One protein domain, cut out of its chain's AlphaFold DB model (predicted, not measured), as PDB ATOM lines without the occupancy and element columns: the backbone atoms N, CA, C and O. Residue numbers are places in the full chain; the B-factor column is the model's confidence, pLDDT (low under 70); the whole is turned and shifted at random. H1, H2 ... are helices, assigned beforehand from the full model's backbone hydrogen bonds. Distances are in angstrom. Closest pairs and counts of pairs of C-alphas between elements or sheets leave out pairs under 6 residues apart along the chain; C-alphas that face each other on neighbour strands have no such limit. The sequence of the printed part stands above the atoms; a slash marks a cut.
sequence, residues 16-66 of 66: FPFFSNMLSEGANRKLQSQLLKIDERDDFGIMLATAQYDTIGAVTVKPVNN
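Overview. This is residues 16 to 66 of the 66 residues of the protein "HipA N-terminal domain-containing protein" of Bacteroidetes bacterium (UniProt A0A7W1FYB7). The longest helix, H2, stands at one side of a small helical model, the shorter H3 is set steeply to it, and the brief H1 makes the third corner of a triangle of helix centres, with few contacts between the helices. After H3 a long stretch with no named element, residues 51 to 66, loops out as far as about Gly 57, then folds back and runs on to the last residue. The printed part has 51 residues with three named helices, in the order H1, H2, H3 along the chain, and no named strand; the class is all helix, though only 23 of the 51 residues are in named elements. The whole is compact, with a radius of gyration of the C-alphas of 10.7 A, and spans 28 by 25 by 19 A along its three main axes.

Arrangement. H2, residues 26 to 36, and H3, residues 43 to 50, only just touch, with 3 pairs of C-alphas within 8 A. Their closest C-alphas are those of Ser 33 and Ile 46, 7.2 A apart, and their centres are 11.2 A apart. They run the same way at a steep tilt of 68 degrees, only just short of about perpendicular. H1, residues 17 to 20, is close to H3 but not clearly touching, with the closest C-alphas, those of Ser 20 and Asp 43, 7.3 A apart. H1 and H2 are apart. In H2 and H3 every O i to N i+4 pair is within hydrogen-bond range; H1 is too short for such a pair, and its one O i to N i+3 pair is not within range.

Along the chain. H2, from Gly 26 to Leu 36, measures 15.6 A from first to last C-alpha, beginning at C-alpha 26 at (4.255, -49.577, 41.698). H3, from Asp 43 to Thr 50, measures 10.5 A and ends at C-alpha 50 at (10.193, -41.209, 53.178). H1, from Pro 17 to Ser 20, measures 5.0 A and begins at C-alpha 17 at (21.287, -50.590, 44.918). In the stretch after H3, C-alpha 57 is at (15.831, -52.204, 58.232) and C-alpha 66 at (24.057, -26.708, 57.011).

Size, cuts and confidence. The two C-alphas farthest apart are those of Ala 27 and Asn 66, at 34.4 A. The printed part has no cut and ends at residue 66, the chain's last residue. The link from H1 to H2, 5 residues, is tight, and the link from H2 to H3, 6 residues, is short. The C-alphas of residues 51 to 66 lie 5 to 21 A from the mean of all C-alphas. The mean pLDDT of the printed part is 90.6, and residue 66 is the one printed residue under 70.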
ATOM      1  N   PHE A  16      22.806 -45.975  44.712       92.06
ATOM      2  CA  PHE A  16      23.340 -47.311  44.982       92.06
ATOM      3  C   PHE A  16      22.198 -48.310  45.224       92.06
ATOM      4  O   PHE A  16      21.240 -47.957  45.919       92.06
ATOM      5  N   PRO A  17      22.335 -49.577  44.777       90.56
ATOM      6  CA  PRO A  17      21.287 -50.590  44.918       90.56
ATOM      7  C   PRO A  17      20.757 -50.757  46.345       90.56
ATOM      8  O   PRO A  17      19.585 -51.037  46.556       90.56
ATOM      9  N   PHE A  18      21.617 -50.556  47.349       90.12
ATOM     10  CA  PHE A  18      21.202 -50.579  48.749       90.12
ATOM     11  C   PHE A  18      20.074 -49.576  49.042       90.12
ATOM     12  O   PHE A  18      19.107 -49.943  49.698       90.12
ATOM     13  N   PHE A  19      20.185 -48.345  48.538       90.69
ATOM     14  CA  PHE A  19      19.210 -47.280  48.770       90.69
ATOM     15  C   PHE A  19      18.005 -47.378  47.833       90.69
ATOM     16  O   PHE A  19      16.887 -47.138  48.275       90.69
ATOM     17  N   SER A  20      18.190 -47.772  46.566       90.06
ATOM     18  CA  SER A  20      17.050 -47.959  45.655       90.06
ATOM     19  C   SER A  20      16.119 -49.072  46.136       90.06
ATOM     20  O   SER A  20      14.906 -48.934  46.046       90.06
ATOM     21  N   ASN A  21      16.664 -50.127  46.749       89.25
ATOM     22  CA  ASN A  21      15.877 -51.212  47.341       89.25
ATOM     23  C   ASN A  21      15.077 -50.791  48.589       89.25
ATOM     24  O   ASN A  21      14.269 -51.574  49.083       89.25
ATOM     25  N   MET A  22      15.313 -49.592  49.136       88.75
ATOM     26  CA  MET A  22      14.505 -49.041  50.231       88.75
ATOM     27  C   MET A  22      13.247 -48.331  49.719       88.75
ATOM     28  O   MET A  22      12.370 -48.002  50.517       88.75
ATOM     29  N   LEU A  23      13.165 -48.057  48.415       91.44
ATOM     30  CA  LEU A  23      12.084 -47.286  47.819       91.44
ATOM     31  C   LEU A  23      10.849 -48.152  47.590       91.44
ATOM     32  O   LEU A  23      10.931 -49.336  47.278       91.44
ATOM     33  N   SER A  24       9.678 -47.531  47.725       91.31
ATOM     34  CA  SER A  24       8.431 -48.168  47.322       91.31
ATOM     35  C   SER A  24       8.345 -48.275  45.795       91.31
ATOM     36  O   SER A  24       8.887 -47.441  45.071       91.31
ATOM     37  N   GLU A  25       7.623 -49.285  45.311       92.56
ATOM     38  CA  GLU A  25       7.417 -49.546  43.885       92.56
ATOM     39  C   GLU A  25       5.919 -49.541  43.529       92.56
ATOM     40  O   GLU A  25       5.039 -49.617  44.398       92.56
ATOM     41  N   GLY A  26       5.612 -49.438  42.232       95.12
ATOM     42  CA  GLY A  26       4.255 -49.577  41.698       95.12
ATOM     43  C   GLY A  26       3.233 -48.620  42.324       95.12
ATOM     44  O   GLY A  26       3.405 -47.404  42.332       95.12
ATOM     45  N   ALA A  27       2.129 -49.165  42.842       96.19
ATOM     46  CA  ALA A  27       1.027 -48.353  43.363       96.19
ATOM     47  C   ALA A  27       1.429 -47.489  44.573       96.19
ATOM     48  O   ALA A  27       1.005 -46.337  44.666       96.19
ATOM     49  N   ASN A  28       2.279 -48.013  45.465       93.12
ATOM     50  CA  ASN A  28       2.761 -47.264  46.629       93.12
ATOM     51  C   ASN A  28       3.658 -46.103  46.202       93.12
ATOM     52  O   ASN A  28       3.520 -45.002  46.733       93.12
ATOM     53  N   ARG A  29       4.507 -46.328  45.193       94.56
ATOM     54  CA  ARG A  29       5.362 -45.292  44.611       94.56
ATOM     55  C   ARG A  29       4.543 -44.133  44.062       94.56
ATOM     56  O   ARG A  29       4.783 -42.976  44.411       94.56
ATOM     57  N   LYS A  30       3.523 -44.452  43.266       96.88
ATOM     58  CA  LYS A  30       2.612 -43.462  42.692       96.88
ATOM     59  C   LYS A  30       1.860 -42.674  43.766       96.88
ATOM     60  O   LYS A  30       1.744 -41.454  43.669       96.88
ATOM     61  N   LEU A  31       1.379 -43.353  44.808       95.88
ATOM     62  CA  LEU A  31       0.690 -42.713  45.928       95.88
ATOM     63  C   LEU A  31       1.625 -41.774  46.708       95.88
ATOM     64  O   LEU A  31       1.247 -40.638  46.987       95.88
ATOM     65  N   GLN A  32       2.857 -42.202  46.999       94.69
ATOM     66  CA  GLN A  32       3.866 -41.361  47.653       94.69
ATOM     67  C   GLN A  32       4.216 -40.130  46.810       94.69
ATOM     68  O   GLN A  32       4.210 -39.019  47.334       94.69
ATOM     69  N   SER A  33       4.440 -40.306  45.503       96.81
ATOM     70  CA  SER A  33       4.689 -39.210  44.555       96.81
ATOM     71  C   SER A  33       3.578 -38.155  44.597       96.81
ATOM     72  O   SER A  33       3.857 -36.963  44.736       96.81
ATOM     73  N   GLN A  34       2.312 -38.581  44.565       97.38
ATOM     74  CA  GLN A  34       1.162 -37.674  44.612       97.38
ATOM     75  C   GLN A  34       1.028 -36.947  45.955       97.38
ATOM     76  O   GLN A  34       0.809 -35.735  45.973       97.38
ATOM     77  N   LEU A  35       1.164 -37.668  47.073       96.31
ATOM     78  CA  LEU A  35       1.028 -37.095  48.415       96.31
ATOM     79  C   LEU A  35       2.141 -36.092  48.730       96.31
ATOM     80  O   LEU A  35       1.879 -35.041  49.314       96.31
ATOM     81  N   LEU A  36       3.369 -36.409  48.324       94.88
ATOM     82  CA  LEU A  36       4.555 -35.599  48.597       94.88
ATOM     83  C   LEU A  36       4.809 -34.536  47.523       94.88
ATOM     84  O   LEU A  36       5.634 -33.652  47.737       94.88
ATOM     85  N   LYS A  37       4.082 -34.588  46.399       97.31
ATOM     86  CA  LYS A  37       4.259 -33.713  45.228       97.31
ATOM     87  C   LYS A  37       5.682 -33.777  44.658       97.31
ATOM     88  O   LYS A  37       6.271 -32.754  44.324       97.31
ATOM     89  N   ILE A  38       6.214 -34.991  44.549       96.88
ATOM     90  CA  ILE A  38       7.542 -35.289  43.995       96.88
ATOM     91  C   ILE A  38       7.347 -36.063  42.686       96.88
ATOM     92  O   ILE A  38       6.428 -36.878  42.608       96.88
ATOM     93  N   ASP A  39       8.167 -35.815  41.655       96.75
ATOM     94  CA  ASP A  39       8.116 -36.604  40.410       96.75
ATOM     95  C   ASP A  39       8.302 -38.090  40.754       96.75
ATOM     96  O   ASP A  39       9.197 -38.459  41.511       96.75
ATOM     97  N   GLU A  40       7.448 -38.958  40.212       95.44
ATOM     98  CA  GLU A  40       7.509 -40.400  40.459       95.44
ATOM     99  C   GLU A  40       8.878 -41.000  40.100       95.44
ATOM    100  O   GLU A  40       9.271 -42.012  40.677       95.44
ATOM    101  N   ARG A  41       9.628 -40.363  39.194       94.00
ATOM    102  CA  ARG A  41      10.970 -40.766  38.749       94.00
ATOM    103  C   ARG A  41      12.102 -40.167  39.588       94.00
ATOM    104  O   ARG A  41      13.259 -40.510  39.363       94.00
ATOM    105  N   ASP A  42      11.797 -39.285  40.538       94.62
ATOM    106  CA  ASP A  42      12.786 -38.715  41.455       94.62
ATOM    107  C   ASP A  42      13.003 -39.640  42.662       94.62
ATOM    108  O   ASP A  42      12.453 -39.459  43.753       94.62
ATOM    109  N   ASP A  43      13.818 -40.672  42.441       94.12
ATOM    110  CA  ASP A  43      14.199 -41.655  43.460       94.12
ATOM    111  C   ASP A  43      14.854 -41.021  44.681       94.12
ATOM    112  O   ASP A  43      14.566 -41.413  45.814       94.12
ATOM    113  N   PHE A  44      15.717 -40.033  44.462       93.12
ATOM    114  CA  PHE A  44      16.441 -39.386  45.544       93.12
ATOM    115  C   PHE A  44      15.512 -38.505  46.384       93.12
ATOM    116  O   PHE A  44      15.549 -38.573  47.614       93.12
ATOM    117  N   GLY A  45      14.630 -37.737  45.739       93.88
ATOM    118  CA  GLY A  45      13.607 -36.938  46.410       93.88
ATOM    119  C   GLY A  45      12.653 -37.797  47.236       93.88
ATOM    120  O   GLY A  45      12.413 -37.500  48.410       93.88
ATOM    121  N   ILE A  46      12.160 -38.907  46.676       93.94
ATOM    122  CA  ILE A  46      11.281 -39.828  47.410       93.94
ATOM    123  C   ILE A  46      12.024 -40.499  48.568       93.94
ATOM    124  O   ILE A  46      11.464 -40.580  49.667       93.94
ATOM    125  N   MET A  47      13.286 -40.907  48.384       93.25
ATOM    126  CA  MET A  47      14.113 -41.429  49.477       93.25
ATOM    127  C   MET A  47      14.224 -40.404  50.609       93.25
ATOM    128  O   MET A  47      13.929 -40.726  51.755       93.25
ATOM    129  N   LEU A  48      14.599 -39.159  50.304       92.81
ATOM    130  CA  LEU A  48      14.751 -38.117  51.318       92.81
ATOM    131  C   LEU A  48      13.445 -37.803  52.046       92.81
ATOM    132  O   LEU A  48      13.482 -37.472  53.226       92.81
ATOM    133  N   ALA A  49      12.296 -37.906  51.382       92.25
ATOM    134  CA  ALA A  49      11.006 -37.618  51.998       92.25
ATOM    135  C   ALA A  49      10.473 -38.767  52.874       92.25
ATOM    136  O   ALA A  49       9.762 -38.510  53.845       92.25
ATOM    137  N   THR A  50      10.804 -40.020  52.550       91.19
ATOM    138  CA  THR A  50      10.193 -41.209  53.178       91.19
ATOM    139  C   THR A  50      11.144 -41.976  54.097       91.19
ATOM    140  O   THR A  50      10.744 -42.408  55.180       91.19
ATOM    141  N   ALA A  51      12.431 -42.054  53.747       91.06
ATOM    142  CA  ALA A  51      13.431 -42.838  54.469       91.06
ATOM    143  C   ALA A  51      13.930 -42.183  55.775       91.06
ATOM    144  O   ALA A  51      14.879 -42.657  56.403       91.06
ATOM    145  N   GLN A  52      13.302 -41.087  56.204       87.75
ATOM    146  CA  GLN A  52      13.572 -40.454  57.495       87.75
ATOM    147  C   GLN A  52      12.898 -41.187  58.661       87.75
ATOM    148  O   GLN A  52      13.433 -41.171  59.773       87.75
ATOM    149  N   TYR A  53      11.727 -41.785  58.407       80.62
ATOM    150  CA  TYR A  53      10.827 -42.301  59.445       80.62
ATOM    151  C   TYR A  53      10.376 -43.740  59.180       80.62
ATOM    152  O   TYR A  53      10.348 -44.532  60.117       80.62
ATOM    153  N   ASP A  54      10.076 -44.083  57.922       71.06
ATOM    154  CA  ASP A  54       9.539 -45.392  57.526       71.06
ATOM    155  C   ASP A  54      10.518 -46.107  56.589       71.06
ATOM    156  O   ASP A  54      10.386 -46.098  55.365       71.06
ATOM    157  N   THR A  55      11.548 -46.720  57.175       78.75
ATOM    158  CA  THR A  55      12.564 -47.484  56.440       78.75
ATOM    159  C   THR A  55      12.502 -48.964  56.746       78.75
ATOM    160  O   THR A  55      12.412 -49.372  57.903       78.75
ATOM    161  N   ILE A  56      12.672 -49.783  55.711       80.88
ATOM    162  CA  ILE A  56      12.955 -51.205  55.883       80.88
ATOM    163  C   ILE A  56      14.386 -51.347  56.424       80.88
ATOM    164  O   ILE A  56      15.348 -50.900  55.799       80.88
ATOM    165  N   GLY A  57      14.534 -51.988  57.584       82.25
ATOM    166  CA  GLY A  57      15.831 -52.204  58.232       82.25
ATOM    167  C   GLY A  57      16.216 -51.102  59.226       82.25
ATOM    168  O   GLY A  57      15.363 -50.417  59.776       82.25
ATOM    169  N   ALA A  58      17.515 -50.978  59.507       88.06
ATOM    170  CA  ALA A  58      18.051 -50.144  60.593       88.06
ATOM    171  C   ALA A  58      18.799 -48.887  60.104       88.06
ATOM    172  O   ALA A  58      19.642 -48.348  60.821       88.06
ATOM    173  N   VAL A  59      18.537 -48.442  58.873       89.62
ATOM    174  CA  VAL A  59      19.185 -47.271  58.267       89.62
ATOM    175  C   VAL A  59      18.126 -46.228  57.954       89.62
ATOM    176  O   VAL A  59      17.174 -46.535  57.251       89.62
ATOM    177  N   THR A  60      18.328 -45.002  58.436       92.44
ATOM    178  CA  THR A  60      17.517 -43.830  58.072       92.44
ATOM    179  C   THR A  60      18.367 -42.837  57.290       92.44
ATOM    180  O   THR A  60      19.575 -42.735  57.518       92.44
ATOM    181  N   VAL A  61      17.746 -42.104  56.368       91.38
ATOM    182  CA  VAL A  61      18.397 -41.060  55.566       91.38
ATOM    183  C   VAL A  61      17.746 -39.731  55.906       91.38
ATOM    184  O   VAL A  61      16.529 -39.607  55.817       91.38
ATOM    185  N   LYS A  62      18.547 -38.739  56.303       91.62
ATOM    186  CA  LYS A  62      18.071 -37.404  56.684       91.62
ATOM    187  C   LYS A  62      18.802 -36.332  55.879       91.62
ATOM    188  O   LYS A  62      19.996 -36.507  55.623       91.62
ATOM    189  N   PRO A  63      18.126 -35.231  55.507       90.12
ATOM    190  CA  PRO A  63      18.797 -34.069  54.946       90.12
ATOM    191  C   PRO A  63      19.913 -33.594  55.878       90.12
ATOM    192  O   PRO A  63      19.740 -33.543  57.099       90.12
ATOM    193  N   VAL A  64      21.059 -33.250  55.300       89.88
ATOM    194  CA  VAL A  64      22.121 -32.573  56.039       89.88
ATOM    195  C   VAL A  64      21.726 -31.103  56.124       89.88
ATOM    196  O   VAL A  64      21.670 -30.417  55.105       89.88
ATOM    197  N   ASN A  65      21.398 -30.635  57.327       81.31
ATOM    198  CA  ASN A  65      21.216 -29.209  57.574       81.31
ATOM    199  C   ASN A  65      22.607 -28.577  57.700       81.31
ATOM    200  O   ASN A  65      23.387 -29.011  58.550       81.31
ATOM    201  N   ASN A  66      22.894 -27.585  56.858       53.81
ATOM    202  CA  ASN A  66      24.057 -26.708  57.011       53.81
ATOM    203  C   ASN A  66      23.739 -25.558  57.963       53.81
ATOM    204  O   ASN A  66      22.624 -24.997  57.839       53.81
TER     205      ASN A  66